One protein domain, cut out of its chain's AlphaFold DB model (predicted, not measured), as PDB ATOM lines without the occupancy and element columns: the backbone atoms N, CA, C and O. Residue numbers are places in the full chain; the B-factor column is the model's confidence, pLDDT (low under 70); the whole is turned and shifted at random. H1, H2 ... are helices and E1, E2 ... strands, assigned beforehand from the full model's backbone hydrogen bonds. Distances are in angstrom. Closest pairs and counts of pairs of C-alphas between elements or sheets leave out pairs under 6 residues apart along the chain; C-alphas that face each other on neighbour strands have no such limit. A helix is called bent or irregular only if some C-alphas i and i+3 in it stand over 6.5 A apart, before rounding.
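This is residues 191 to 397 of the 743 residues of the protein "Ubiquitin-like activating enzyme" of Cordyceps militaris (UniProt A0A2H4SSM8). Two helical lobes sit end to end, with the long helix H8 running along one side and bridging them. One lobe holds H1, H3 and the hairpin of H4 and H5, with little H2 near its far end; the other holds H6, H7 and H9, packed with the later part of H8, and the short strand E1 beside H6. The printed part has 207 residues, with nine named helices, H1 to H9, followed by one named strand, E1, which pairs with no named strand; the class is mostly helix. It is elongated, 65 by 36 by 30 A, yet only just compact, close to loose, with a radius of gyration of the C-alphas of 19.7 A.

Residues 191 to 202 hold no named element. H1 is residues 203 to 212, beginning at C-alpha 203 (213.362, 258.080, 248.339). H2, residues 221 to 224, is followed by H3, residues 229 to 243, 21.0 A long. H4 is residues 252 to 263 and H5 residues 276 to 288. H6 is residues 296 to 302, and H7, residues 313 to 328, is 22.2 A long. H8, residues 344 to 372, measures 41.9 A from C-alpha 344 (199.139, 241.413, 252.627) to C-alpha 372 (219.969, 256.843, 219.759). H9 is residues 380 to 392, 19.3 A long, and E1 residues 394 to 396, ending at C-alpha 396 (227.137, 233.403, 222.848). H5 and H9 are irregular: C-alphas 283 and 286 are 7.0 A apart, and C-alphas 388 and 391 are 8.1 A apart.

H1 touches H3 at 85 degrees, about perpendicular, the closest C-alphas being those of Ala 209 and Ala 231, 4.4 A. H4 and H5 form a helical hairpin, opposite ways at a shallow tilt of 13 degrees, closest at Arg 259 and Val 282, C-alphas 5.6 A apart. H3 touches H5 with residues 229 to 233 alone, the closest C-alphas being those of Leu 229 and Ala 281, 4.8 A. H8 touches H1 with residues 350 to 353 alone, at a shallow tilt of 4 degrees, opposite ways; the closest C-alphas, of Leu 205 and Ile 353, are 6.7 A apart. H8 touches H9 with residues 358 to 366 alone, about perpendicular at 75 degrees, closest at the C-alphas of Ala 362 and Glu 384, 5.6 A. H8 touches H7 with residues 364 to 372 alone, the closest C-alphas, of Ala 320 and Ala 369, being 5.1 A apart. H6 touches H7, the closest C-alphas being those of Phe 302 and Ser 322, 6.2 A. H2 touches no helix. Every O i to N i+4 pair is within hydrogen-bond range in H1, H3, H4, H6 and H7, against 7 of 9 in H5, 24 of 25 in H8 and 7 of 9 in H9; H2 is too short for such a pair.

The C-alphas farthest apart, of Pro 271 and Ser 307, are 66.4 A from each other. The printed part has no cut; the links H4 to H5 and H7 to H8 are long. Mean pLDDT of the printed part is 91.3, with residues 191 to 193, 271 to 273, 308, 310 and 374 under 70.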
ATOM      1  N   THR A 191     214.922 233.333 242.668       67.50
ATOM      2  CA  THR A 191     215.635 233.844 243.848       67.50
ATOM      3  C   THR A 191     216.913 234.627 243.500       67.50
ATOM      4  O   THR A 191     217.456 235.312 244.368       67.50
ATOM      5  N   SER A 192     217.399 234.537 242.259       69.06
ATOM      6  CA  SER A 192     218.529 235.306 241.722       69.06
ATOM      7  C   SER A 192     218.096 236.647 241.114       69.06
ATOM      8  O   SER A 192     218.911 237.567 241.045       69.06
ATOM      9  N   THR A 193     216.824 236.804 240.721       69.62
ATOM     10  CA  THR A 193     216.285 238.050 240.123       69.62
ATOM     11  C   THR A 193     215.934 239.156 241.126       69.62
ATOM     12  O   THR A 193     215.729 240.308 240.731       69.62
ATOM     13  N   ALA A 194     215.874 238.815 242.416       81.62
ATOM     14  CA  ALA A 194     215.436 239.689 243.501       81.62
ATOM     15  C   ALA A 194     216.454 240.805 243.817       81.62
ATOM     16  O   ALA A 194     217.368 240.643 244.635       81.62
ATOM     17  N   ASP A 195     216.269 241.963 243.184       89.62
ATOM     18  CA  ASP A 195     217.034 243.184 243.435       89.62
ATOM     19  C   ASP A 195     216.347 244.060 244.492       89.62
ATOM     20  O   ASP A 195     215.484 244.874 244.179       89.62
ATOM     21  N   LEU A 196     216.747 243.903 245.758       93.06
ATOM     22  CA  LEU A 196     216.128 244.608 246.884       93.06
ATOM     23  C   LEU A 196     216.630 246.053 247.091       93.06
ATOM     24  O   LEU A 196     216.068 246.747 247.931       93.06
ATOM     25  N   ARG A 197     217.673 246.521 246.384       93.12
ATOM     26  CA  ARG A 197     218.286 247.871 246.539       93.12
ATOM     27  C   ARG A 197     218.653 248.311 247.971       93.12
ATOM     28  O   ARG A 197     218.858 249.496 248.199       93.12
ATOM     29  N   LEU A 198     218.822 247.394 248.928       94.81
ATOM     30  CA  LEU A 198     219.019 247.716 250.359       94.81
ATOM     31  C   LEU A 198     220.168 248.704 250.654       94.81
ATOM     32  O   LEU A 198     220.080 249.487 251.593       94.81
ATOM     33  N   LEU A 199     221.243 248.677 249.858       93.88
ATOM     34  CA  LEU A 199     222.399 249.573 250.014       93.88
ATOM     35  C   LEU A 199     222.286 250.889 249.220       93.88
ATOM     36  O   LEU A 199     223.065 251.808 249.455       93.88
ATOM     37  N   THR A 200     221.334 250.982 248.289       92.88
ATOM     38  CA  THR A 200     221.070 252.155 247.437       92.88
ATOM     39  C   THR A 200     219.556 252.396 247.266       92.88
ATOM     40  O   THR A 200     219.065 252.459 246.133       92.88
ATOM     41  N   PRO A 201     218.778 252.502 248.364       95.44
ATOM     42  CA  PRO A 201     217.335 252.688 248.277       95.44
ATOM     43  C   PRO A 201     217.008 254.066 247.693       95.44
ATOM     44  O   PRO A 201     217.703 255.053 247.940       95.44
ATOM     45  N   TRP A 202     215.930 254.142 246.915       96.00
ATOM     46  CA  TRP A 202     215.404 255.410 246.408       96.00
ATOM     47  C   TRP A 202     214.446 256.051 247.437       96.00
ATOM     48  O   TRP A 202     214.070 255.380 248.408       96.00
ATOM     49  N   PRO A 203     214.078 257.341 247.295       97.56
ATOM     50  CA  PRO A 203     213.362 258.080 248.339       97.56
ATOM     51  C   PRO A 203     212.062 257.407 248.788       97.56
ATOM     52  O   PRO A 203     211.867 257.213 249.982       97.56
ATOM     53  N   GLU A 204     211.222 256.964 247.852       97.88
ATOM     54  CA  GLU A 204     209.922 256.350 248.153       97.88
ATOM     55  C   GLU A 204     210.049 255.011 248.901       97.88
ATOM     56  O   GLU A 204     209.240 254.715 249.780       97.88
ATOM     57  N   LEU A 205     211.085 254.214 248.607       97.62
ATOM     58  CA  LEU A 205     211.387 252.987 249.355       97.62
ATOM     59  C   LEU A 205     211.903 253.301 250.767       97.62
ATOM     60  O   LEU A 205     211.547 252.626 251.732       97.62
ATOM     61  N   SER A 206     212.732 254.340 250.882       97.25
ATOM     62  CA  SER A 206     213.315 254.777 252.153       97.25
ATOM     63  C   SER A 206     212.232 255.312 253.093       97.25
ATOM     64  O   SER A 206     212.182 254.925 254.257       97.25
ATOM     65  N   GLN A 207     211.321 256.134 252.562       97.56
ATOM     66  CA  GLN A 207     210.156 256.657 253.271       97.56
ATOM     67  C   GLN A 207     209.239 255.525 253.752       97.56
ATOM     68  O   GLN A 207     208.921 255.473 254.934       97.56
ATOM     69  N   PHE A 208     208.877 254.577 252.880       97.44
ATOM     70  CA  PHE A 208     208.035 253.431 253.249       97.44
ATOM     71  C   PHE A 208     208.626 252.603 254.404       97.44
ATOM     72  O   PHE A 208     207.914 252.233 255.338       97.44
ATOM     73  N   ALA A 209     209.936 252.338 254.378       96.88
ATOM     74  CA  ALA A 209     210.606 251.626 255.463       96.88
ATOM     75  C   ALA A 209     210.631 252.438 256.772       96.88
ATOM     76  O   ALA A 209     210.428 251.872 257.847       96.88
ATOM     77  N   GLN A 210     210.845 253.756 256.695       95.69
ATOM     78  CA  GLN A 210     210.836 254.653 257.855       95.69
ATOM     79  C   GLN A 210     209.439 254.781 258.479       95.69
ATOM     80  O   GLN A 210     209.315 254.710 259.698       95.69
ATOM     81  N   GLU A 211     208.385 254.907 257.670       95.62
ATOM     82  CA  GLU A 211     206.994 254.978 258.137       95.62
ATOM     83  C   GLU A 211     206.591 253.707 258.903       95.62
ATOM     84  O   GLU A 211     206.065 253.804 260.009       95.62
ATOM     85  N   LEU A 212     206.910 252.519 258.374       94.75
ATOM     86  CA  LEU A 212     206.599 251.239 259.029       94.75
ATOM     87  C   LEU A 212     207.428 250.953 260.287       94.75
ATOM     88  O   LEU A 212     206.955 250.257 261.179       94.75
ATOM     89  N   THR A 213     208.664 251.450 260.356       94.69
ATOM     90  CA  THR A 213     209.590 251.176 261.475       94.69
ATOM     91  C   THR A 213     209.768 252.369 262.419       94.69
ATOM     92  O   THR A 213     210.679 252.395 263.252       94.69
ATOM     93  N   THR A 214     208.877 253.360 262.323       92.12
ATOM     94  CA  THR A 214     208.814 254.492 263.252       92.12
ATOM     95  C   THR A 214     208.535 253.975 264.663       92.12
ATOM     96  O   THR A 214     207.469 253.430 264.933       92.12
ATOM     97  N   ALA A 215     209.513 254.151 265.559       89.25
ATOM     98  CA  ALA A 215     209.499 253.627 266.928       89.25
ATOM     99  C   ALA A 215     209.225 252.106 267.003       89.25
ATOM    100  O   ALA A 215     208.376 251.663 267.780       89.25
ATOM    101  N   ILE A 216     209.964 251.321 266.205       92.31
ATOM    102  CA  ILE A 216     209.838 249.858 266.048       92.31
ATOM    103  C   ILE A 216     209.679 249.081 267.371       92.31
ATOM    104  O   ILE A 216     208.822 248.201 267.466       92.31
ATOM    105  N   ASP A 217     210.412 249.460 268.423       89.25
ATOM    106  CA  ASP A 217     210.367 248.824 269.751       89.25
ATOM    107  C   ASP A 217     209.009 248.982 270.461       89.25
ATOM    108  O   ASP A 217     208.663 248.202 271.345       89.25
ATOM    109  N   SER A 218     208.229 249.997 270.075       91.75
ATOM    110  CA  SER A 218     206.926 250.342 270.665       91.75
ATOM    111  C   SER A 218     205.717 249.836 269.871       91.75
ATOM    112  O   SER A 218     204.587 249.964 270.344       91.75
ATOM    113  N   LEU A 219     205.939 249.243 268.690       91.62
ATOM    114  CA  LEU A 219     204.888 248.569 267.922       91.62
ATOM    115  C   LEU A 219     204.299 247.406 268.730       91.62
ATOM    116  O   LEU A 219     205.007 246.766 269.513       91.62
ATOM    117  N   ASP A 220     203.025 247.084 268.514       91.50
ATOM    118  CA  ASP A 220     202.444 245.857 269.052       91.50
ATOM    119  C   ASP A 220     203.064 244.609 268.395       91.50
ATOM    120  O   ASP A 220     203.600 244.662 267.286       91.50
ATOM    121  N   ASN A 221     202.998 243.470 269.090       90.56
ATOM    122  CA  ASN A 221     203.633 242.231 268.631       90.56
ATOM    123  C   ASN A 221     203.078 241.726 267.287       90.56
ATOM    124  O   ASN A 221     203.823 241.105 266.535       90.56
ATOM    125  N   HIS A 222     201.808 241.998 266.958       89.44
ATOM    126  CA  HIS A 222     201.238 241.558 265.686       89.44
ATOM    127  C   HIS A 222     201.797 242.389 264.525       89.44
ATOM    128  O   HIS A 222     202.276 241.817 263.549       89.44
ATOM    129  N   VAL A 223     201.805 243.722 264.634       90.81
ATOM    130  CA  VAL A 223     202.401 244.594 263.607       90.81
ATOM    131  C   VAL A 223     203.906 244.343 263.471       90.81
ATOM    132  O   VAL A 223     204.394 244.251 262.347       90.81
ATOM    133  N   HIS A 224     204.631 244.155 264.580       94.25
ATOM    134  CA  HIS A 224     206.072 243.872 264.566       94.25
ATOM    135  C   HIS A 224     206.414 242.559 263.835       94.25
ATOM    136  O   HIS A 224     207.230 242.567 262.909       94.25
ATOM    137  N   GLY A 225     205.712 241.463 264.152       92.00
ATOM    138  CA  GLY A 225     205.842 240.168 263.466       92.00
ATOM    139  C   GLY A 225     205.352 240.153 262.008       92.00
ATOM    140  O   GLY A 225     205.527 239.159 261.307       92.00
ATOM    141  N   HIS A 226     204.759 241.251 261.524       93.06
ATOM    142  CA  HIS A 226     204.276 241.411 260.147       93.06
ATOM    143  C   HIS A 226     204.985 242.537 259.364       93.06
ATOM    144  O   HIS A 226     204.534 242.913 258.273       93.06
ATOM    145  N   LEU A 227     206.106 243.062 259.874       95.31
ATOM    146  CA  LEU A 227     206.994 243.951 259.121       95.31
ATOM    147  C   LEU A 227     207.703 243.173 257.993       95.31
ATOM    148  O   LEU A 227     208.336 242.160 258.288       95.31
ATOM    149  N   PRO A 228     207.678 243.629 256.725       96.62
ATOM    150  CA  PRO A 228     208.392 242.957 255.640       96.62
ATOM    151  C   PRO A 228     209.910 243.042 255.836       96.62
ATOM    152  O   PRO A 228     210.429 244.098 256.216       96.62
ATOM    153  N   LEU A 229     210.644 241.984 255.464       95.88
ATOM    154  CA  LEU A 229     212.105 241.905 255.641       95.88
ATOM    155  C   LEU A 229     212.868 243.094 255.030       95.88
ATOM    156  O   LEU A 229     213.914 243.489 255.538       95.88
ATOM    157  N   VAL A 230     212.336 243.711 253.969       97.06
ATOM    158  CA  VAL A 230     212.927 244.906 253.340       97.06
ATOM    159  C   VAL A 230     212.895 246.115 254.284       97.06
ATOM    160  O   VAL A 230     213.886 246.836 254.368       97.06
ATOM    161  N   ALA A 231     211.800 246.322 255.024       97.25
ATOM    162  CA  ALA A 231     211.690 247.415 255.989       97.25
ATOM    163  C   ALA A 231     212.585 247.169 257.215       97.25
ATOM    164  O   ALA A 231     213.306 248.076 257.627       97.25
ATOM    165  N   ILE A 232     212.611 245.928 257.725       97.38
ATOM    166  CA  ILE A 232     213.505 245.500 258.816       97.38
ATOM    167  C   ILE A 232     214.968 245.776 258.438       97.38
ATOM    168  O   ILE A 232     215.678 246.492 259.144       97.38
ATOM    169  N   LEU A 233     215.427 245.264 257.292       97.38
ATOM    170  CA  LEU A 233     216.823 245.407 256.874       97.38
ATOM    171  C   LEU A 233     217.210 246.865 256.595       97.38
ATOM    172  O   LEU A 233     218.323 247.257 256.940       97.38
ATOM    173  N   LEU A 234     216.317 247.684 256.028       97.69
ATOM    174  CA  LEU A 234     216.570 249.118 255.834       97.69
ATOM    175  C   LEU A 234     216.665 249.882 257.164       97.69
ATOM    176  O   LEU A 234     217.532 250.747 257.295       97.69
ATOM    177  N   HIS A 235     215.839 249.538 258.156       97.12
ATOM    178  CA  HIS A 235     215.892 250.127 259.496       97.12
ATOM    179  C   HIS A 235     217.220 249.817 260.200       97.12
ATOM    180  O   HIS A 235     217.958 250.729 260.582       97.12
ATOM    181  N   TYR A 236     217.585 248.535 260.306       96.94
ATOM    182  CA  TYR A 236     218.841 248.148 260.953       96.94
ATOM    183  C   TYR A 236     220.075 248.627 260.178       96.94
ATOM    184  O   TYR A 236     221.088 248.939 260.805       96.94
ATOM    185  N   LEU A 237     220.017 248.761 258.844       96.75
ATOM    186  CA  LEU A 237     221.100 249.383 258.069       96.75
ATOM    187  C   LEU A 237     221.338 250.847 258.463       96.75
ATOM    188  O   LEU A 237     222.471 251.315 258.365       96.75
ATOM    189  N   GLU A 238     220.320 251.577 258.922       95.19
ATOM    190  CA  GLU A 238     220.491 252.945 259.419       95.19
ATOM    191  C   GLU A 238     221.104 252.969 260.830       95.19
ATOM    192  O   GLU A 238     222.037 253.733 261.076       95.19
ATOM    193  N   ILE A 239     220.692 252.060 261.724       94.69
ATOM    194  CA  ILE A 239     221.345 251.845 263.035       94.69
ATOM    195  C   ILE A 239     222.827 251.463 262.851       94.69
ATOM    196  O   ILE A 239     223.713 251.966 263.553       94.69
ATOM    197  N   TRP A 240     223.124 250.608 261.868       96.00
ATOM    198  CA  TRP A 240     224.492 250.235 261.517       96.00
ATOM    199  C   TRP A 240     225.308 251.446 261.045       96.00
ATOM    200  O   TRP A 240     226.401 251.678 261.557       96.00
ATOM    201  N   LYS A 241     224.775 252.267 260.128       95.06
ATOM    202  CA  LYS A 241     225.439 253.506 259.678       95.06
ATOM    203  C   LYS A 241     225.741 254.447 260.844       95.06
ATOM    204  O   LYS A 241     226.854 254.964 260.918       95.06
ATOM    205  N   GLN A 242     224.792 254.649 261.758       94.31
ATOM    206  CA  GLN A 242     224.964 255.527 262.925       94.31
ATOM    207  C   GLN A 242     226.094 255.053 263.852       94.31
ATOM    208  O   GLN A 242     226.855 255.873 264.360       94.31
ATOM    209  N   SER A 243     226.246 253.738 264.028       92.38
ATOM    210  CA  SER A 243     227.319 253.137 264.834       92.38
ATOM    211  C   SER A 243     228.668 253.021 264.103       92.38
ATOM    212  O   SER A 243     229.706 252.940 264.758       92.38
ATOM    213  N   HIS A 244     228.681 253.070 262.764       93.19
ATOM    214  CA  HIS A 244     229.869 252.847 261.925       93.19
ATOM    215  C   HIS A 244     230.215 254.039 261.006       93.19
ATOM    216  O   HIS A 244     230.744 253.852 259.911       93.19
ATOM    217  N   ASN A 245     229.935 255.280 261.431       91.44
ATOM    218  CA  ASN A 245     230.266 256.519 260.701       91.44
ATOM    219  C   ASN A 245     229.779 256.550 259.230       91.44
ATOM    220  O   ASN A 245     230.459 257.074 258.348       91.44
ATOM    221  N   GLY A 246     228.609 255.972 258.954       90.50
ATOM    222  CA  GLY A 246     228.015 255.886 257.615       90.50
ATOM    223  C   GLY A 246     228.496 254.711 256.754       90.50
ATOM    224  O   GLY A 246     228.020 254.565 255.628       90.50
ATOM    225  N   ALA A 247     229.403 253.862 257.248       91.88
ATOM    226  CA  ALA A 247     229.854 252.675 256.524       91.88
ATOM    227  C   ALA A 247     228.735 251.627 256.362       91.88
ATOM    228  O   ALA A 247     227.816 251.536 257.175       91.88
ATOM    229  N   LEU A 248     228.836 250.803 255.314       93.19
ATOM    230  CA  LEU A 248     227.874 249.744 254.985       93.19
ATOM    231  C   LEU A 248     228.482 248.355 255.260       93.19
ATOM    232  O   LEU A 248     229.652 248.155 254.922       93.19
ATOM    233  N   PRO A 249     227.716 247.382 255.792       93.75
ATOM    234  CA  PRO A 249     228.224 246.062 256.175       93.75
ATOM    235  C   PRO A 249     228.431 245.169 254.943       93.75
ATOM    236  O   PRO A 249     227.608 244.314 254.615       93.75
ATOM    237  N   THR A 250     229.517 245.412 254.207       88.00
ATOM    238  CA  THR A 250     229.796 244.734 252.930       88.00
ATOM    239  C   THR A 250     230.857 243.640 253.031       88.00
ATOM    240  O   THR A 250     230.778 242.675 252.266       88.00
ATOM    241  N   ALA A 251     231.799 243.726 253.978       90.38
ATOM    242  CA  ALA A 251     232.757 242.651 254.231       90.38
ATOM    243  C   ALA A 251     232.100 241.466 254.964       90.38
ATOM    244  O   ALA A 251     231.053 241.598 255.597       90.38
ATOM    245  N   TYR A 252     232.714 240.282 254.884       90.12
ATOM    246  CA  TYR A 252     232.152 239.052 255.460       90.12
ATOM    247  C   TYR A 252     232.011 239.113 256.994       90.12
ATOM    248  O   TYR A 252     230.999 238.670 257.536       90.12
ATOM    249  N   SER A 253     232.985 239.720 257.681       93.00
ATOM    250  CA  SER A 253     232.927 240.059 259.113       93.00
ATOM    251  C   SER A 253     231.708 240.916 259.446       93.00
ATOM    252  O   SER A 253     230.936 240.608 260.354       93.00
ATOM    253  N   ASP A 254     231.523 241.974 258.666       94.31
ATOM    254  CA  ASP A 254     230.552 243.030 258.913       94.31
ATOM    255  C   ASP A 254     229.140 242.511 258.647       94.31
ATOM    256  O   ASP A 254     228.224 242.794 259.408       94.31
ATOM    257  N   LYS A 255     228.973 241.663 257.621       93.69
ATOM    258  CA  LYS A 255     227.731 240.926 257.359       93.69
ATOM    259  C   LYS A 255     227.346 240.005 258.518       93.69
ATOM    260  O   LYS A 255     226.161 239.915 258.817       93.69
ATOM    261  N   ILE A 256     228.299 239.343 259.182       94.88
ATOM    262  CA  ILE A 256     228.011 238.515 260.369       94.88
ATOM    263  C   ILE A 256     227.598 239.397 261.554       94.88
ATOM    264  O   ILE A 256     226.578 239.128 262.182       94.88
ATOM    265  N   ALA A 257     228.337 240.472 261.831       96.00
ATOM    266  CA  ALA A 257     227.996 241.407 262.905       96.00
ATOM    267  C   ALA A 257     226.628 242.079 262.673       96.00
ATOM    268  O   ALA A 257     225.808 242.153 263.586       96.00
ATOM    269  N   PHE A 258     226.340 242.492 261.436       97.31
ATOM    270  CA  PHE A 258     225.052 243.049 261.030       97.31
ATOM    271  C   PHE A 258     223.915 242.019 261.108       97.31
ATOM    272  O   PHE A 258     222.824 242.338 261.571       97.31
ATOM    273  N   ARG A 259     224.167 240.764 260.718       97.00
ATOM    274  CA  ARG A 259     223.202 239.664 260.867       97.00
ATOM    275  C   ARG A 259     222.825 239.429 262.330       97.00
ATOM    276  O   ARG A 259     221.652 239.204 262.611       97.00
ATOM    277  N   ASN A 260     223.794 239.519 263.241       96.56
ATOM    278  CA  ASN A 260     223.539 239.420 264.677       96.56
ATOM    279  C   ASN A 260     222.737 240.633 265.181       96.56
ATOM    280  O   ASN A 260     221.734 240.433 265.850       96.56
ATOM    281  N   LEU A 261     223.083 241.859 264.763       96.50
ATOM    282  CA  LEU A 261     222.329 243.078 265.102       96.50
ATOM    283  C   LEU A 261     220.839 242.990 264.714       96.50
ATOM    284  O   LEU A 261     219.987 243.449 265.467       96.50
ATOM    285  N   VAL A 262     220.513 242.384 263.564       96.50
ATOM    286  CA  VAL A 262     219.116 242.134 263.160       96.50
ATOM    287  C   VAL A 262     218.469 241.036 264.025       96.50
ATOM    288  O   VAL A 262     217.313 241.172 264.412       96.50
ATOM    289  N   ALA A 263     219.202 239.971 264.369       95.38
ATOM    290  CA  ALA A 263     218.710 238.863 265.204       95.38
ATOM    291  C   ALA A 263     218.514 239.227 266.693       95.38
ATOM    292  O   ALA A 263     217.733 238.584 267.400       95.38
ATOM    293  N   ASP A 264     219.212 240.256 267.174       94.06
ATOM    294  CA  ASP A 264     219.027 240.821 268.513       94.06
ATOM    295  C   ASP A 264     217.747 241.681 268.606       94.06
ATOM    296  O   ASP A 264     217.250 241.921 269.705       94.06
ATOM    297  N   GLY A 265     217.168 242.089 267.466       91.50
ATOM    298  CA  GLY A 265     215.864 242.762 267.384       91.50
ATOM    299  C   GLY A 265     214.642 241.836 267.468       91.50
ATOM    300  O   GLY A 265     213.527 242.307 267.670       91.50
ATOM    301  N   THR A 266     214.831 240.521 267.322       92.25
ATOM    302  CA  THR A 266     213.750 239.522 267.318       92.25
ATOM    303  C   THR A 266     213.104 239.379 268.698       92.25
ATOM    304  O   THR A 266     213.763 238.961 269.659       92.25
ATOM    305  N   ARG A 267     211.797 239.643 268.809       90.38
ATOM    306  CA  ARG A 267     211.043 239.485 270.063       90.38
ATOM    307  C   ARG A 267     210.821 238.001 270.358       90.38
ATOM    308  O   ARG A 267     210.294 237.258 269.539       90.38
ATOM    309  N   ARG A 268     211.210 237.570 271.563       83.62
ATOM    310  CA  ARG A 268     211.118 236.163 272.018       83.62
ATOM    311  C   ARG A 268     210.053 235.927 273.093       83.62
ATOM    312  O   ARG A 268     209.807 234.786 273.461       83.62
ATOM    313  N   ASP A 269     209.441 237.001 273.585       78.19
ATOM    314  CA  ASP A 269     208.337 236.992 274.550       78.19
ATOM    315  C   ASP A 269     207.082 237.553 273.862       78.19
ATOM    316  O   ASP A 269     206.677 238.703 274.051       78.19
ATOM    317  N   ASN A 270     206.534 236.763 272.935       79.12
ATOM    318  CA  ASN A 270     205.316 237.084 272.194       79.12
ATOM    319  C   ASN A 270     204.349 235.875 272.178       79.12
ATOM    320  O   ASN A 270     204.772 234.750 272.457       79.12
ATOM    321  N   PRO A 271     203.051 236.069 271.869       69.75
ATOM    322  CA  PRO A 271     202.063 234.982 271.898       69.75
ATOM    323  C   PRO A 271     202.238 233.898 270.823       69.75
ATOM    324  O   PRO A 271     201.568 232.870 270.903       69.75
ATOM    325  N   GLU A 272     203.079 234.134 269.814       66.25
ATOM    326  CA  GLU A 272     203.240 233.273 268.632       66.25
ATOM    327  C   GLU A 272     204.508 232.393 268.721       66.25
ATOM    328  O   GLU A 272     204.632 231.412 267.991       66.25
ATOM    329  N   GLY A 273     205.403 232.665 269.680       65.69
ATOM    330  CA  GLY A 273     206.580 231.849 270.004       65.69
ATOM    331  C   GLY A 273     207.857 232.193 269.225       65.69
ATOM    332  O   GLY A 273     208.869 231.513 269.395       65.69
ATOM    333  N   GLY A 274     207.826 233.238 268.397       77.12
ATOM    334  CA  GLY A 274     208.926 233.687 267.541       77.12
ATOM    335  C   GLY A 274     208.465 234.766 266.557       77.12
ATOM    336  O   GLY A 274     207.326 235.225 266.637       77.12
ATOM    337  N   GLU A 275     209.335 235.179 265.632       88.56
ATOM    338  CA  GLU A 275     209.018 236.171 264.590       88.56
ATOM    339  C   GLU A 275     209.651 235.754 263.251       88.56
ATOM    340  O   GLU A 275     210.799 236.083 262.947       88.56
ATOM    341  N   GLU A 276     208.900 234.999 262.441       91.38
ATOM    342  CA  GLU A 276     209.383 234.417 261.174       91.38
ATOM    343  C   GLU A 276     209.903 235.478 260.180       91.38
ATOM    344  O   GLU A 276     210.825 235.214 259.412       91.38
ATOM    345  N   ASN A 277     209.358 236.699 260.209       94.44
ATOM    346  CA  ASN A 277     209.811 237.817 259.374       94.44
ATOM    347  C   ASN A 277     211.220 238.319 259.743       94.44
ATOM    348  O   ASN A 277     211.989 238.722 258.864       94.44
ATOM    349  N   PHE A 278     211.594 238.253 261.024       95.38
ATOM    350  CA  PHE A 278     212.963 238.508 261.464       95.38
ATOM    351  C   PHE A 278     213.893 237.348 261.097       95.38
ATOM    352  O   PHE A 278     215.022 237.599 260.677       95.38
ATOM    353  N   GLU A 279     213.434 236.095 261.170       93.62
ATOM    354  CA  GLU A 279     214.220 234.945 260.696       93.62
ATOM    355  C   GLU A 279     214.502 235.028 259.184       93.62
ATOM    356  O   GLU A 279     215.644 234.825 258.758       93.62
ATOM    357  N   GLU A 280     213.515 235.431 258.374       94.25
ATOM    358  CA  GLU A 280     213.701 235.737 256.950       94.25
ATOM    359  C   GLU A 280     214.704 236.876 256.726       94.25
ATOM    360  O   GLU A 280     215.609 236.741 255.898       94.25
ATOM    361  N   ALA A 281     214.605 237.979 257.478       95.88
ATOM    362  CA  ALA A 281     215.558 239.087 257.393       95.88
ATOM    363  C   ALA A 281     216.993 238.633 257.727       95.88
ATOM    364  O   ALA A 281     217.923 238.887 256.955       95.88
ATOM    365  N   VAL A 282     217.167 237.888 258.823       95.38
ATOM    366  CA  VAL A 282     218.439 237.297 259.276       95.38
ATOM    367  C   VAL A 282     218.992 236.285 258.265       95.38
ATOM    368  O   VAL A 282     220.211 236.195 258.089       95.38
ATOM    369  N   GLY A 283     218.139 235.531 257.569       92.62
ATOM    370  CA  GLY A 283     218.531 234.668 256.451       92.62
ATOM    371  C   GLY A 283     218.969 235.458 255.211       92.62
ATOM    372  O   GLY A 283     219.979 235.133 254.581       92.62
ATOM    373  N   ALA A 284     218.258 236.540 254.889       92.12
ATOM    374  CA  ALA A 284     218.477 237.348 253.694       92.12
ATOM    375  C   ALA A 284     219.790 238.157 253.708       92.12
ATOM    376  O   ALA A 284     220.326 238.428 252.627       92.12
ATOM    377  N   VAL A 285     220.336 238.510 254.886       93.44
ATOM    378  CA  VAL A 285     221.532 239.375 255.030       93.44
ATOM    379  C   VAL A 285     222.680 238.975 254.101       93.44
ATOM    380  O   VAL A 285     223.141 239.787 253.294       93.44
ATOM    381  N   MET A 286     223.142 237.722 254.180       89.44
ATOM    382  CA  MET A 286     224.362 237.291 253.483       89.44
ATOM    383  C   MET A 286     224.253 237.460 251.961       89.44
ATOM    384  O   MET A 286     225.236 237.825 251.313       89.44
ATOM    385  N   LYS A 287     223.047 237.248 251.419       87.06
ATOM    386  CA  LYS A 287     222.721 237.301 249.991       87.06
ATOM    387  C   LYS A 287     222.422 238.729 249.519       87.06
ATOM    388  O   LYS A 287     223.085 239.223 248.607       87.06
ATOM    389  N   HIS A 288     221.458 239.403 250.147       89.50
ATOM    390  CA  HIS A 288     220.876 240.645 249.624       89.50
ATOM    391  C   HIS A 288     221.555 241.931 250.119       89.50
ATOM    392  O   HIS A 288     221.475 242.950 249.434       89.50
ATOM    393  N   VAL A 289     222.277 241.903 251.245       91.00
ATOM    394  CA  VAL A 289     223.064 243.054 251.732       91.00
ATOM    395  C   VAL A 289     224.421 243.055 251.020       91.00
ATOM    396  O   VAL A 289     225.463 242.761 251.599       91.00
ATOM    397  N   THR A 290     224.397 243.281 249.706       85.56
ATOM    398  CA  THR A 290     225.559 243.164 248.812       85.56
ATOM    399  C   THR A 290     225.563 244.326 247.826       85.56
ATOM    400  O   THR A 290     224.527 244.650 247.247       85.56
ATOM    401  N   ALA A 291     226.721 244.962 247.623       83.06
ATOM    402  CA  ALA A 291     226.852 246.055 246.663       83.06
ATOM    403  C   ALA A 291     226.569 245.564 245.234       83.06
ATOM    404  O   ALA A 291     227.018 244.484 244.839       83.06
ATOM    405  N   GLN A 292     225.833 246.356 244.451       80.00
ATOM    406  CA  GLN A 292     225.654 246.063 243.033       80.00
ATOM    407  C   GLN A 292     226.972 246.258 242.279       80.00
ATOM    408  O   GLN A 292     227.718 247.202 242.531       80.00
ATOM    409  N   SER A 293     227.238 245.377 241.321       84.12
ATOM    410  CA  SER A 293     228.373 245.475 240.408       84.12
ATOM    411  C   SER A 293     227.957 245.013 239.016       84.12
ATOM    412  O   SER A 293     227.075 244.161 238.872       84.12
ATOM    413  N   LEU A 294     228.578 245.589 237.982       89.94
ATOM    414  CA  LEU A 294     228.313 245.216 236.596       89.94
ATOM    415  C   LEU A 294     228.787 243.767 236.334       89.94
ATOM    416  O   LEU A 294     229.997 243.511 236.451       89.94
ATOM    417  N   PRO A 295     227.886 242.830 235.972       91.00
ATOM    418  CA  PRO A 295     228.239 241.441 235.675       91.00
ATOM    419  C   PRO A 295     229.227 241.334 234.512       91.00
ATOM    420  O   PRO A 295     229.235 242.174 233.613       91.00
ATOM    421  N   SER A 296     230.044 240.280 234.496       89.38
ATOM    422  CA  SER A 296     231.015 240.038 233.419       89.38
ATOM    423  C   SER A 296     230.355 239.875 232.047       89.38
ATOM    424  O   SER A 296     230.853 240.448 231.083       89.38
ATOM    425  N   SER A 297     229.216 239.179 231.957       90.81
ATOM    426  CA  SER A 297     228.487 239.011 230.691       90.81
ATOM    427  C   SER A 297     227.902 240.328 230.173       90.81
ATOM    428  O   SER A 297     228.082 240.658 229.007       90.81
ATOM    429  N   LEU A 298     227.278 241.139 231.036       92.56
ATOM    430  CA  LEU A 298     226.749 242.445 230.628       92.56
ATOM    431  C   LEU A 298     227.871 243.443 230.289       92.56
ATOM    432  O   LEU A 298     227.724 244.233 229.361       92.56
ATOM    433  N   ARG A 299     229.025 243.366 230.970       92.81
ATOM    434  CA  ARG A 299     230.224 244.122 230.582       92.81
ATOM    435  C   ARG A 299     230.662 243.775 229.156       92.81
ATOM    436  O   ARG A 299     230.871 244.687 228.366       92.81
ATOM    437  N   GLN A 300     230.703 242.487 228.798       90.94
ATOM    438  CA  GLN A 300     230.997 242.047 227.425       90.94
ATOM    439  C   GLN A 300     229.979 242.567 226.394       90.94
ATOM    440  O   GLN A 300     230.366 242.802 225.255       90.94
ATOM    441  N   VAL A 301     228.709 242.782 226.769       92.69
ATOM    442  CA  VAL A 301     227.709 243.434 225.897       92.69
ATOM    443  C   VAL A 301     228.053 244.909 225.673       92.69
ATOM    444  O   VAL A 301     228.077 245.361 224.530       92.69
ATOM    445  N   PHE A 302     228.328 245.667 226.740       92.50
ATOM    446  CA  PHE A 302     228.630 247.102 226.641       92.50
ATOM    447  C   PHE A 302     229.952 247.370 225.903       92.50
ATOM    448  O   PHE A 302     230.029 248.279 225.077       92.50
ATOM    449  N   GLU A 303     230.971 246.552 226.166       90.25
ATOM    450  CA  GLU A 303     232.307 246.641 225.563       90.25
ATOM    451  C   GLU A 303     232.383 245.988 224.167       90.25
ATOM    452  O   GLU A 303     233.438 246.015 223.532       90.25
ATOM    453  N   TYR A 304     231.281 245.421 223.649       88.31
ATOM    454  CA  TYR A 304     231.277 244.774 222.337       88.31
ATOM    455  C   TYR A 304     231.532 245.773 221.200       88.31
ATOM    456  O   TYR A 304     230.861 246.805 221.097       88.31
ATOM    457  N   ASP A 305     232.470 245.419 220.321       81.38
ATOM    458  CA  ASP A 305     232.962 246.219 219.196       81.38
ATOM    459  C   ASP A 305     231.828 246.830 218.355       81.38
ATOM    460  O   ASP A 305     231.078 246.127 217.671       81.38
ATOM    461  N   SER A 306     231.725 248.161 218.378       73.31
ATOM    462  CA  SER A 306     230.678 248.913 217.684       73.31
ATOM    463  C   SER A 306     230.724 248.775 216.160       73.31
ATOM    464  O   SER A 306     229.683 248.921 215.523       73.31
ATOM    465  N   SER A 307     231.872 248.418 215.571       71.19
ATOM    466  CA  SER A 307     231.984 248.128 214.133       71.19
ATOM    467  C   SER A 307     231.376 246.776 213.735       71.19
ATOM    468  O   SER A 307     231.069 246.565 212.564       71.19
ATOM    469  N   LYS A 308     231.166 245.877 214.708       68.19
ATOM    470  CA  LYS A 308     230.586 244.535 214.527       68.19
ATOM    471  C   LYS A 308     229.120 244.438 214.974       68.19
ATOM    472  O   LYS A 308     228.497 243.393 214.796       68.19
ATOM    473  N   ARG A 309     228.550 245.502 215.555       75.06
ATOM    474  CA  ARG A 309     227.133 245.545 215.958       75.06
ATOM    475  C   ARG A 309     226.233 245.615 214.723       75.06
ATOM    476  O   ARG A 309     226.417 246.463 213.852       75.06
ATOM    477  N   SER A 310     225.216 244.760 214.667       69.31
ATOM    478  CA  SER A 310     224.128 244.904 213.695       69.31
ATOM    479  C   SER A 310     223.229 246.091 214.069       69.31
ATOM    480  O   SER A 310     223.144 246.475 215.235       69.31
ATOM    481  N   LYS A 311     222.512 246.671 213.097       72.44
ATOM    482  CA  LYS A 311     221.494 247.712 213.347       72.44
ATOM    483  C   LYS A 311     220.192 247.115 213.914       72.44
ATOM    484  O   LYS A 311     219.118 247.326 213.359       72.44
ATOM    485  N   SER A 312     220.294 246.317 214.973       85.81
ATOM    486  CA  SER A 312     219.157 245.687 215.649       85.81
ATOM    487  C   SER A 312     218.736 246.462 216.898       85.81
ATOM    488  O   SER A 312     219.540 247.160 217.521       85.81
ATOM    489  N   SER A 313     217.472 246.289 217.288       89.38
ATOM    490  CA  SER A 313     216.910 246.779 218.548       89.38
ATOM    491  C   SER A 313     217.786 246.414 219.751       89.38
ATOM    492  O   SER A 313     218.150 247.298 220.521       89.38
ATOM    493  N   PHE A 314     218.222 245.152 219.854       92.50
ATOM    494  CA  PHE A 314     219.098 244.662 220.924       92.50
ATOM    495  C   PHE A 314     220.305 245.577 221.187       92.50
ATOM    496  O   PHE A 314     220.537 245.957 222.331       92.50
ATOM    497  N   TRP A 315     221.060 245.967 220.151       92.12
ATOM    498  CA  TRP A 315     222.255 246.801 220.334       92.12
ATOM    499  C   TRP A 315     221.920 248.257 220.686       92.12
ATOM    500  O   TRP A 315     222.674 248.890 221.423       92.12
ATOM    501  N   ILE A 316     220.784 248.773 220.209       92.44
ATOM    502  CA  ILE A 316     220.279 250.114 220.545       92.44
ATOM    503  C   ILE A 316     219.839 250.161 222.018       92.44
ATOM    504  O   ILE A 316     220.183 251.094 222.743       92.44
ATOM    505  N   ILE A 317     219.125 249.132 222.486       95.38
ATOM    506  CA  ILE A 317     218.663 249.023 223.875       95.38
ATOM    507  C   ILE A 317     219.846 248.730 224.814       95.38
ATOM    508  O   ILE A 317     219.936 249.331 225.883       95.38
ATOM    509  N   ALA A 318     220.811 247.901 224.403       95.31
ATOM    510  CA  ALA A 318     222.051 247.679 225.149       95.31
ATOM    511  C   ALA A 318     222.840 248.978 225.371       95.31
ATOM    512  O   ALA A 318     223.280 249.251 226.489       95.31
ATOM    513  N   GLU A 319     222.971 249.813 224.336       94.06
ATOM    514  CA  GLU A 319     223.616 251.123 224.445       94.06
ATOM    515  C   GLU A 319     222.795 252.092 225.316       94.06
ATOM    516  O   GLU A 319     223.357 252.837 226.121       94.06
ATOM    517  N   ALA A 320     221.462 252.033 225.250       95.94
ATOM    518  CA  ALA A 320     220.587 252.809 226.125       95.94
ATOM    519  C   ALA A 320     220.720 252.417 227.611       95.94
ATOM    520  O   ALA A 320     220.760 253.295 228.476       95.94
ATOM    521  N   VAL A 321     220.853 251.121 227.918       97.25
ATOM    522  CA  VAL A 321     221.095 250.619 229.283       97.25
ATOM    523  C   VAL A 321     222.527 250.912 229.749       97.25
ATOM    524  O   VAL A 321     222.715 251.244 230.918       97.25
ATOM    525  N   SER A 322     223.522 250.891 228.855       96.44
ATOM    526  CA  SER A 322     224.883 251.386 229.138       96.44
ATOM    527  C   SER A 322     224.855 252.864 229.548       96.44
ATOM    528  O   SER A 322     225.379 253.233 230.600       96.44
ATOM    529  N   ASN A 323     224.151 253.707 228.786       96.38
ATOM    530  CA  ASN A 323     223.965 255.127 229.095       96.38
ATOM    531  C   ASN A 323     223.200 255.352 230.413       96.38
ATOM    532  O   ASN A 323     223.565 256.237 231.186       96.38
ATOM    533  N   PHE A 324     222.175 254.546 230.709       97.56
ATOM    534  CA  PHE A 324     221.476 254.572 232.000       97.56
ATOM    535  C   PHE A 324     222.425 254.216 233.160       97.56
ATOM    536  O   PHE A 324     222.502 254.949 234.147       97.56
ATOM    537  N   TYR A 325     223.202 253.137 233.018       96.25
ATOM    538  CA  TYR A 325     224.167 252.689 234.024       96.25
ATOM    539  C   TYR A 325     225.257 253.739 234.291       96.25
ATOM    540  O   TYR A 325     225.599 253.988 235.445       96.25
ATOM    541  N   GLN A 326     225.752 254.414 233.248       95.19
ATOM    542  CA  GLN A 326     226.723 255.507 233.375       95.19
ATOM    543  C   GLN A 326     226.167 256.732 234.126       95.19
ATOM    544  O   GLN A 326     226.927 257.415 234.809       95.19
ATOM    545  N   ARG A 327     224.857 257.013 234.031       95.69
ATOM    546  CA  ARG A 327     224.198 258.124 234.750       95.69
ATOM    547  C   ARG A 327     223.917 257.804 236.215       95.69
ATOM    548  O   ARG A 327     224.138 258.649 237.075       95.69
ATOM    549  N   HIS A 328     223.398 256.605 236.487       93.75
ATOM    550  CA  HIS A 328     222.836 256.234 237.794       93.75
ATOM    551  C   HIS A 328     223.761 255.352 238.649       93.75
ATOM    552  O   HIS A 328     223.448 255.071 239.808       93.75
ATOM    553  N   GLY A 329     224.876 254.869 238.086       92.12
ATOM    554  CA  GLY A 329     225.801 253.922 238.728       92.12
ATOM    555  C   GLY A 329     225.198 252.537 239.004       92.12
ATOM    556  O   GLY A 329     225.798 251.726 239.705       92.12
ATOM    557  N   GLN A 330     223.990 252.281 238.499       93.00
ATOM    558  CA  GLN A 330     223.145 251.130 238.805       93.00
ATOM    559  C   GLN A 330     222.376 250.716 237.548       93.00
ATOM    560  O   GLN A 330     222.127 251.532 236.661       93.00
ATOM    561  N   LEU A 331     221.980 249.445 237.465       95.31
ATOM    562  CA  LEU A 331     221.126 248.961 236.374       95.31
ATOM    563  C   LEU A 331     219.659 249.390 236.589       95.31
ATOM    564  O   LEU A 331     219.285 249.710 237.726       95.31
ATOM    565  N   PRO A 332     218.812 249.370 235.541       95.88
ATOM    566  CA  PRO A 332     217.360 249.464 235.693       95.88
ATOM    567  C   PRO A 332     216.840 248.452 236.724       95.88
ATOM    568  O   PRO A 332     217.348 247.331 236.803       95.88
ATOM    569  N   LEU A 333     215.864 248.839 237.544       94.31
ATOM    570  CA  LEU A 333     215.272 247.937 238.533       94.31
ATOM    571  C   LEU A 333     214.432 246.840 237.854       94.31
ATOM    572  O   LEU A 333     213.618 247.128 236.980       94.31
ATOM    573  N   THR A 334     214.572 245.587 238.301       90.31
ATOM    574  CA  THR A 334     213.851 244.435 237.717       90.31
ATOM    575  C   THR A 334     212.349 244.424 238.029       90.31
ATOM    576  O   THR A 334     211.580 243.745 237.352       90.31
ATOM    577  N   GLY A 335     211.917 245.154 239.066       86.94
ATOM    578  CA  GLY A 335     210.517 245.286 239.494       86.94
ATOM    579  C   GLY A 335     209.922 244.059 240.192       86.94
ATOM    580  O   GLY A 335     208.801 244.136 240.697       86.94
ATOM    581  N   GLY A 336     210.656 242.944 240.233       86.50
ATOM    582  CA  GLY A 336     210.286 241.732 240.956       86.50
ATOM    583  C   GLY A 336     210.695 241.788 242.428       86.50
ATOM    584  O   GLY A 336     211.776 242.268 242.766       86.50
ATOM    585  N   LEU A 337     209.837 241.249 243.292       89.31
ATOM    586  CA  LEU A 337     210.139 240.942 244.689       89.31
ATOM    587  C   LEU A 337     209.859 239.456 244.946       89.31
ATOM    588  O   LEU A 337     208.921 238.924 244.345       89.31
ATOM    589  N   PRO A 338     210.638 238.799 245.822       88.44
ATOM    590  CA  PRO A 338     210.285 237.486 246.340       88.44
ATOM    591  C   PRO A 338     209.085 237.599 247.289       88.44
ATOM    592  O   PRO A 338     208.800 238.680 247.813       88.44
ATOM    593  N   ASP A 339     208.424 236.472 247.543       88.62
ATOM    594  CA  ASP A 339     207.486 236.358 248.660       88.62
ATOM    595  C   ASP A 339     208.214 236.544 250.006       88.62
ATOM    596  O   ASP A 339     209.418 236.288 250.101       88.62
ATOM    597  N   MET A 340     207.504 237.049 251.019       92.06
ATOM    598  CA  MET A 340     208.048 237.324 252.358       92.06
ATOM    599  C   MET A 340     206.936 237.492 253.398       92.06
ATOM    600  O   MET A 340     205.830 237.938 253.078       92.06
ATOM    601  N   LYS A 341     207.244 237.220 254.666       92.31
ATOM    602  CA  LYS A 341     206.324 237.399 255.799       92.31
ATOM    603  C   LYS A 341     205.997 238.880 256.005       92.31
ATOM    604  O   LYS A 341     206.842 239.668 256.427       92.31
ATOM    605  N   ALA A 342     204.756 239.256 255.702       93.44
ATOM    606  CA  ALA A 342     204.196 240.578 255.970       93.44
ATOM    607  C   ALA A 342     202.659 240.557 255.931       93.44
ATOM    608  O   ALA A 342     202.048 239.655 255.355       93.44
ATOM    609  N   GLN A 343     202.012 241.600 256.463       92.38
ATOM    610  CA  GLN A 343     200.594 241.851 256.173       92.38
ATOM    611  C   GLN A 343     200.385 242.054 254.662       92.38
ATOM    612  O   GLN A 343     201.120 242.801 254.013       92.38
ATOM    613  N   SER A 344     199.349 241.435 254.085       92.69
ATOM    614  CA  SER A 344     199.139 241.413 252.627       92.69
ATOM    615  C   SER A 344     198.972 242.808 252.010       92.69
ATOM    616  O   SER A 344     199.431 243.050 250.897       92.69
ATOM    617  N   SER A 345     198.357 243.746 252.737       94.62
ATOM    618  CA  SER A 345     198.260 245.167 252.367       94.62
ATOM    619  C   SER A 345     199.638 245.824 252.237       94.62
ATOM    620  O   SER A 345     199.927 246.464 251.225       94.62
ATOM    621  N   VAL A 346     200.499 245.612 253.234       95.25
ATOM    622  CA  VAL A 346     201.866 246.142 253.310       95.25
ATOM    623  C   VAL A 346     202.742 245.545 252.205       95.25
ATOM    624  O   VAL A 346     203.448 246.281 251.514       95.25
ATOM    625  N   TYR A 347     202.638 244.235 251.959       95.56
ATOM    626  CA  TYR A 347     203.343 243.573 250.858       95.56
ATOM    627  C   TYR A 347     202.893 244.090 249.481       95.56
ATOM    628  O   TYR A 347     203.733 244.378 248.628       95.56
ATOM    629  N   ILE A 348     201.589 244.295 249.259       95.62
ATOM    630  CA  ILE A 348     201.071 244.876 248.008       95.62
ATOM    631  C   ILE A 348     201.563 246.322 247.817       95.62
ATOM    632  O   ILE A 348     201.919 246.702 246.700       95.62
ATOM    633  N   GLN A 349     201.631 247.130 248.881       97.06
ATOM    634  CA  GLN A 349     202.186 248.488 248.819       97.06
ATOM    635  C   GLN A 349     203.676 248.468 248.438       97.06
ATOM    636  O   GLN A 349     204.069 249.146 247.485       97.06
ATOM    637  N   LEU A 350     204.479 247.630 249.102       96.75
ATOM    638  CA  LEU A 350     205.895 247.417 248.790       96.75
ATOM    639  C   LEU A 350     206.095 246.951 247.337       96.75
ATOM    640  O   LEU A 350     206.904 247.511 246.596       96.75
ATOM    641  N   GLN A 351     205.298 245.987 246.876       95.62
ATOM    642  CA  GLN A 351     205.352 245.482 245.505       95.62
ATOM    643  C   GLN A 351     204.997 246.560 244.467       95.62
ATOM    644  O   GLN A 351     205.614 246.621 243.400       95.62
ATOM    645  N   ASN A 352     204.052 247.453 244.772       96.75
ATOM    646  CA  ASN A 352     203.723 248.585 243.906       96.75
ATOM    647  C   ASN A 352     204.839 249.644 243.861       96.75
ATOM    648  O   ASN A 352     205.061 250.226 242.799       96.75
ATOM    649  N   ILE A 353     205.584 249.850 244.953       97.50
ATOM    650  CA  ILE A 353     206.759 250.739 244.989       97.50
ATOM    651  C   ILE A 353     207.848 250.238 244.020       97.50
ATOM    652  O   ILE A 353     208.301 251.004 243.164       97.50
ATOM    653  N   TYR A 354     208.196 248.945 244.053       97.00
ATOM    654  CA  TYR A 354     209.184 248.356 243.129       97.00
ATOM    655  C   TYR A 354     208.691 248.352 241.672       97.00
ATOM    656  O   TYR A 354     209.432 248.750 240.770       97.00
ATOM    657  N   LYS A 355     207.424 247.987 241.424       96.12
ATOM    658  CA  LYS A 355     206.815 248.032 240.078       96.12
ATOM    659  C   LYS A 355     206.748 249.449 239.502       96.12
ATOM    660  O   LYS A 355     206.915 249.623 238.298       96.12
ATOM    661  N   SER A 356     206.512 250.465 240.337       97.44
ATOM    662  CA  SER A 356     206.541 251.872 239.923       97.44
ATOM    663  C   SER A 356     207.945 252.278 239.473       97.44
ATOM    664  O   SER A 356     208.119 252.741 238.345       97.44
ATOM    665  N   LYS A 357     208.966 252.019 240.303       97.50
ATOM    666  CA  LYS A 357     210.356 252.376 239.995       97.50
ATOM    667  C   LYS A 357     210.895 251.658 238.749       97.50
ATOM    668  O   LYS A 357     211.479 252.309 237.890       97.50
ATOM    669  N   ALA A 358     210.614 250.365 238.580       96.81
ATOM    670  CA  ALA A 358     211.008 249.618 237.381       96.81
ATOM    671  C   ALA A 358     210.419 250.211 236.083       96.81
ATOM    672  O   ALA A 358     211.129 250.368 235.090       96.81
ATOM    673  N   ARG A 359     209.145 250.631 236.104       97.31
ATOM    674  CA  ARG A 359     208.507 251.316 234.964       97.31
ATOM    675  C   ARG A 359     209.115 252.687 234.681       97.31
ATOM    676  O   ARG A 359     209.231 253.058 233.515       97.31
ATOM    677  N   GLN A 360     209.504 253.439 235.714       97.56
ATOM    678  CA  GLN A 360     210.218 254.712 235.541       97.56
ATOM    679  C   GLN A 360     211.580 254.493 234.866       97.56
ATOM    680  O   GLN A 360     211.899 255.199 233.911       97.56
ATOM    681  N   ASP A 361     212.341 253.486 235.307       97.94
ATOM    682  CA  ASP A 361     213.655 253.153 234.747       97.94
ATOM    683  C   ASP A 361     213.543 252.706 233.282       97.94
ATOM    684  O   ASP A 361     214.213 253.267 232.413       97.94
ATOM    685  N   ALA A 362     212.624 251.783 232.976       97.94
ATOM    686  CA  ALA A 362     212.337 251.363 231.603       97.94
ATOM    687  C   ALA A 362     211.868 252.537 230.718       97.94
ATOM    688  O   ALA A 362     212.254 252.634 229.555       97.94
ATOM    689  N   SER A 363     211.113 253.490 231.279       97.81
ATOM    690  CA  SER A 363     210.694 254.719 230.584       97.81
ATOM    691  C   SER A 363     211.828 255.738 230.386       97.81
ATOM    692  O   SER A 363     211.725 256.606 229.517       97.81
ATOM    693  N   GLU A 364     212.919 255.689 231.159       98.00
ATOM    694  CA  GLU A 364     214.148 256.412 230.812       98.00
ATOM    695  C   GLU A 364     214.918 255.681 229.712       98.00
ATOM    696  O   GLU A 364     215.247 256.310 228.707       98.00
ATOM    697  N   VAL A 365     215.141 254.371 229.849       97.88
ATOM    698  CA  VAL A 365     215.856 253.566 228.844       97.88
ATOM    699  C   VAL A 365     215.185 253.663 227.471       97.88
ATOM    700  O   VAL A 365     215.880 253.889 226.485       97.88
ATOM    701  N   LEU A 366     213.850 253.608 227.393       96.75
ATOM    702  CA  LEU A 366     213.101 253.774 226.142       96.75
ATOM    703  C   LEU A 366     213.360 255.142 225.490       96.75
ATOM    704  O   LEU A 366     213.615 255.208 224.289       96.75
ATOM    705  N   ARG A 367     213.357 256.233 226.271       96.12
ATOM    706  CA  ARG A 367     213.666 257.582 225.759       96.12
ATOM    707  C   ARG A 367     215.115 257.698 225.288       96.12
ATOM    708  O   ARG A 367     215.369 258.366 224.290       96.12
ATOM    709  N   ILE A 368     216.059 257.048 225.974       95.75
ATOM    710  CA  ILE A 368     217.457 256.995 225.530       95.75
ATOM    711  C   ILE A 368     217.550 256.209 224.211       95.75
ATOM    712  O   ILE A 368     218.105 256.734 223.249       95.75
ATOM    713  N   ALA A 369     216.952 255.019 224.118       94.00
ATOM    714  CA  ALA A 369     216.942 254.193 222.907       94.00
ATOM    715  C   ALA A 369     216.347 254.939 221.697       94.00
ATOM    716  O   ALA A 369     216.957 254.971 220.631       94.00
ATOM    717  N   GLN A 370     215.217 255.626 221.886       92.69
ATOM    718  CA  GLN A 370     214.595 256.482 220.868       92.69
ATOM    719  C   GLN A 370     215.489 257.666 220.456       92.69
ATOM    720  O   GLN A 370     215.491 258.053 219.294       92.69
ATOM    721  N   SER A 371     216.289 258.226 221.373       92.00
ATOM    722  CA  SER A 371     217.257 259.286 221.039       92.00
ATOM    723  C   SER A 371     218.512 258.782 220.309       92.00
ATOM    724  O   SER A 371     219.164 259.561 219.619       92.00
ATOM    725  N   LEU A 372     218.841 257.491 220.440       88.62
ATOM    726  CA  LEU A 372     219.969 256.843 219.759       88.62
ATOM    727  C   LEU A 372     219.613 256.343 218.349       88.62
ATOM    728  O   LEU A 372     220.514 256.125 217.540       88.62
ATOM    729  N   ALA A 373     218.325 256.155 218.047       81.88
ATOM    730  CA  ALA A 373     217.859 255.582 216.790       81.88
ATOM    731  C   ALA A 373     216.713 256.401 216.171       81.88
ATOM    732  O   ALA A 373     215.540 256.077 216.334       81.88
ATOM    733  N   SER A 374     217.067 257.439 215.407       68.19
ATOM    734  CA  SER A 374     216.112 258.307 214.694       68.19
ATOM    735  C   SER A 374     215.219 257.571 213.689       68.19
ATOM    736  O   SER A 374     214.108 258.020 213.417       68.19
ATOM    737  N   ASP A 375     215.708 256.451 213.149       74.62
ATOM    738  CA  ASP A 375     215.130 255.777 211.980       74.62
ATOM    739  C   ASP A 375     214.515 254.401 212.323       74.62
ATOM    740  O   ASP A 375     213.984 253.729 211.438       74.62
ATOM    741  N   CYS A 376     214.592 253.955 213.586       74.81
ATOM    742  CA  CYS A 376     214.136 252.627 214.014       74.81
ATOM    743  C   CYS A 376     213.003 252.719 215.041       74.81
ATOM    744  O   CYS A 376     213.118 253.405 216.055       74.81
ATOM    745  N   ILE A 377     211.935 251.949 214.829       82.69
ATOM    746  CA  ILE A 377     210.887 251.758 215.837       82.69
ATOM    747  C   ILE A 377     211.415 250.779 216.893       82.69
ATOM    748  O   ILE A 377     211.772 249.651 216.564       82.69
ATOM    749  N   ILE A 378     211.457 251.218 218.152       89.31
ATOM    750  CA  ILE A 378     211.805 250.394 219.317       89.31
ATOM    751  C   ILE A 378     210.518 250.068 220.079       89.31
ATOM    752  O   ILE A 378     209.784 250.986 220.454       89.31
ATOM    753  N   ASP A 379     210.249 248.782 220.308       91.19
ATOM    754  CA  ASP A 379     209.076 248.324 221.057       91.19
ATOM    755  C   ASP A 379     209.265 248.577 222.572       91.19
ATOM    756  O   ASP A 379     210.243 248.094 223.158       91.19
ATOM    757  N   PRO A 380     208.350 249.303 223.247       93.81
ATOM    758  CA  PRO A 380     208.361 249.438 224.701       93.81
ATOM    759  C   PRO A 380     208.394 248.102 225.460       93.81
ATOM    760  O   PRO A 380     209.022 248.034 226.515       93.81
ATOM    761  N   ALA A 381     207.767 247.041 224.935       92.62
ATOM    762  CA  ALA A 381     207.758 245.720 225.565       92.62
ATOM    763  C   ALA A 381     209.129 245.024 225.482       92.62
ATOM    764  O   ALA A 381     209.552 244.374 226.441       92.62
ATOM    765  N   GLU A 382     209.862 245.209 224.378       92.56
ATOM    766  CA  GLU A 382     211.246 244.738 224.250       92.56
ATOM    767  C   GLU A 382     212.156 245.466 225.251       92.56
ATOM    768  O   GLU A 382     212.975 244.829 225.912       92.56
ATOM    769  N   VAL A 383     211.963 246.777 225.440       95.94
ATOM    770  CA  VAL A 383     212.700 247.557 226.448       95.94
ATOM    771  C   VAL A 383     212.359 247.125 227.875       95.94
ATOM    772  O   VAL A 383     213.278 246.953 228.672       95.94
ATOM    773  N   GLU A 384     211.086 246.899 228.218       94.56
ATOM    774  CA  GLU A 384     210.702 246.427 229.560       94.56
ATOM    775  C   GLU A 384     211.315 245.046 229.861       94.56
ATOM    776  O   GLU A 384     211.925 244.861 230.918       94.56
ATOM    777  N   GLN A 385     211.266 244.109 228.906       93.06
ATOM    778  CA  GLN A 385     211.883 242.785 229.050       93.06
ATOM    779  C   GLN A 385     213.421 242.851 229.097       93.06
ATOM    780  O   GLN A 385     214.044 242.085 229.839       93.06
ATOM    781  N   PHE A 386     214.053 243.780 228.370       95.56
ATOM    782  CA  PHE A 386     215.496 244.023 228.452       95.56
ATOM    783  C   PHE A 386     215.887 244.608 229.814       95.56
ATOM    784  O   PHE A 386     216.829 244.123 230.436       95.56
ATOM    785  N   CYS A 387     215.157 245.604 230.323       95.94
ATOM    786  CA  CYS A 387     215.396 246.187 231.645       95.94
ATOM    787  C   CYS A 387     215.229 245.149 232.763       95.94
ATOM    788  O   CYS A 387     216.110 245.029 233.614       95.94
ATOM    789  N   LYS A 388     214.155 244.349 232.715       93.19
ATOM    790  CA  LYS A 388     213.883 243.263 233.667       93.19
ATOM    791  C   LYS A 388     215.026 242.246 233.743       93.19
ATOM    792  O   LYS A 388     215.378 241.806 234.836       93.19
ATOM    793  N   ASN A 389     215.618 241.892 232.601       93.88
ATOM    794  CA  ASN A 389     216.658 240.864 232.518       93.88
ATOM    795  C   ASN A 389     218.092 241.409 232.429       93.88
ATOM    796  O   ASN A 389     219.022 240.609 232.372       93.88
ATOM    797  N   ALA A 390     218.302 242.733 232.451       94.50
ATOM    798  CA  ALA A 390     219.574 243.383 232.104       94.50
ATOM    799  C   ALA A 390     220.808 242.726 232.748       94.50
ATOM    800  O   ALA A 390     221.803 242.468 232.078       94.50
ATOM    801  N   ARG A 391     220.721 242.385 234.041       91.88
ATOM    802  CA  ARG A 391     221.800 241.751 234.818       91.88
ATOM    803  C   ARG A 391     222.228 240.366 234.298       91.88
ATOM    804  O   ARG A 391     223.351 239.948 234.563       91.88
ATOM    805  N   PHE A 392     221.351 239.652 233.603       92.50
ATOM    806  CA  PHE A 392     221.530 238.245 233.227       92.50
ATOM    807  C   PHE A 392     221.875 238.045 231.749       92.50
ATOM    808  O   PHE A 392     222.303 236.953 231.383       92.50
ATOM    809  N   ILE A 393     221.756 239.100 230.932       94.12
ATOM    810  CA  ILE A 393     222.025 239.089 229.487       94.12
ATOM    811  C   ILE A 393     223.390 238.462 229.181       94.12
ATOM    812  O   ILE A 393     224.398 238.743 229.847       94.12
ATOM    813  N   LYS A 394     223.419 237.621 228.142       91.19
ATOM    814  CA  LYS A 394     224.629 236.970 227.630       91.19
ATOM    815  C   LYS A 394     224.781 237.167 226.127       91.19
ATOM    816  O   LYS A 394     223.809 237.331 225.393       91.19
ATOM    817  N   LEU A 395     226.032 237.098 225.688       90.88
ATOM    818  CA  LEU A 395     226.417 236.899 224.299       90.88
ATOM    819  C   LEU A 395     227.023 235.496 224.186       90.88
ATOM    820  O   LEU A 395     227.892 235.147 224.984       90.88
ATOM    821  N   ILE A 396     226.578 234.717 223.206       89.25
ATOM    822  CA  ILE A 396     227.137 233.403 222.848       89.25
ATOM    823  C   ILE A 396     227.965 233.551 221.567       89.25
ATOM    824  O   ILE A 396     227.718 234.476 220.786       89.25
ATOM    825  N   ASN A 397     228.952 232.671 221.356       82.81
ATOM    826  CA  ASN A 397     229.875 232.724 220.216       82.81
ATOM    827  C   ASN A 397     230.670 234.052 220.143       82.81
ATOM    828  O   ASN A 397     230.771 234.697 219.100       82.81
TER     829      ASN A 397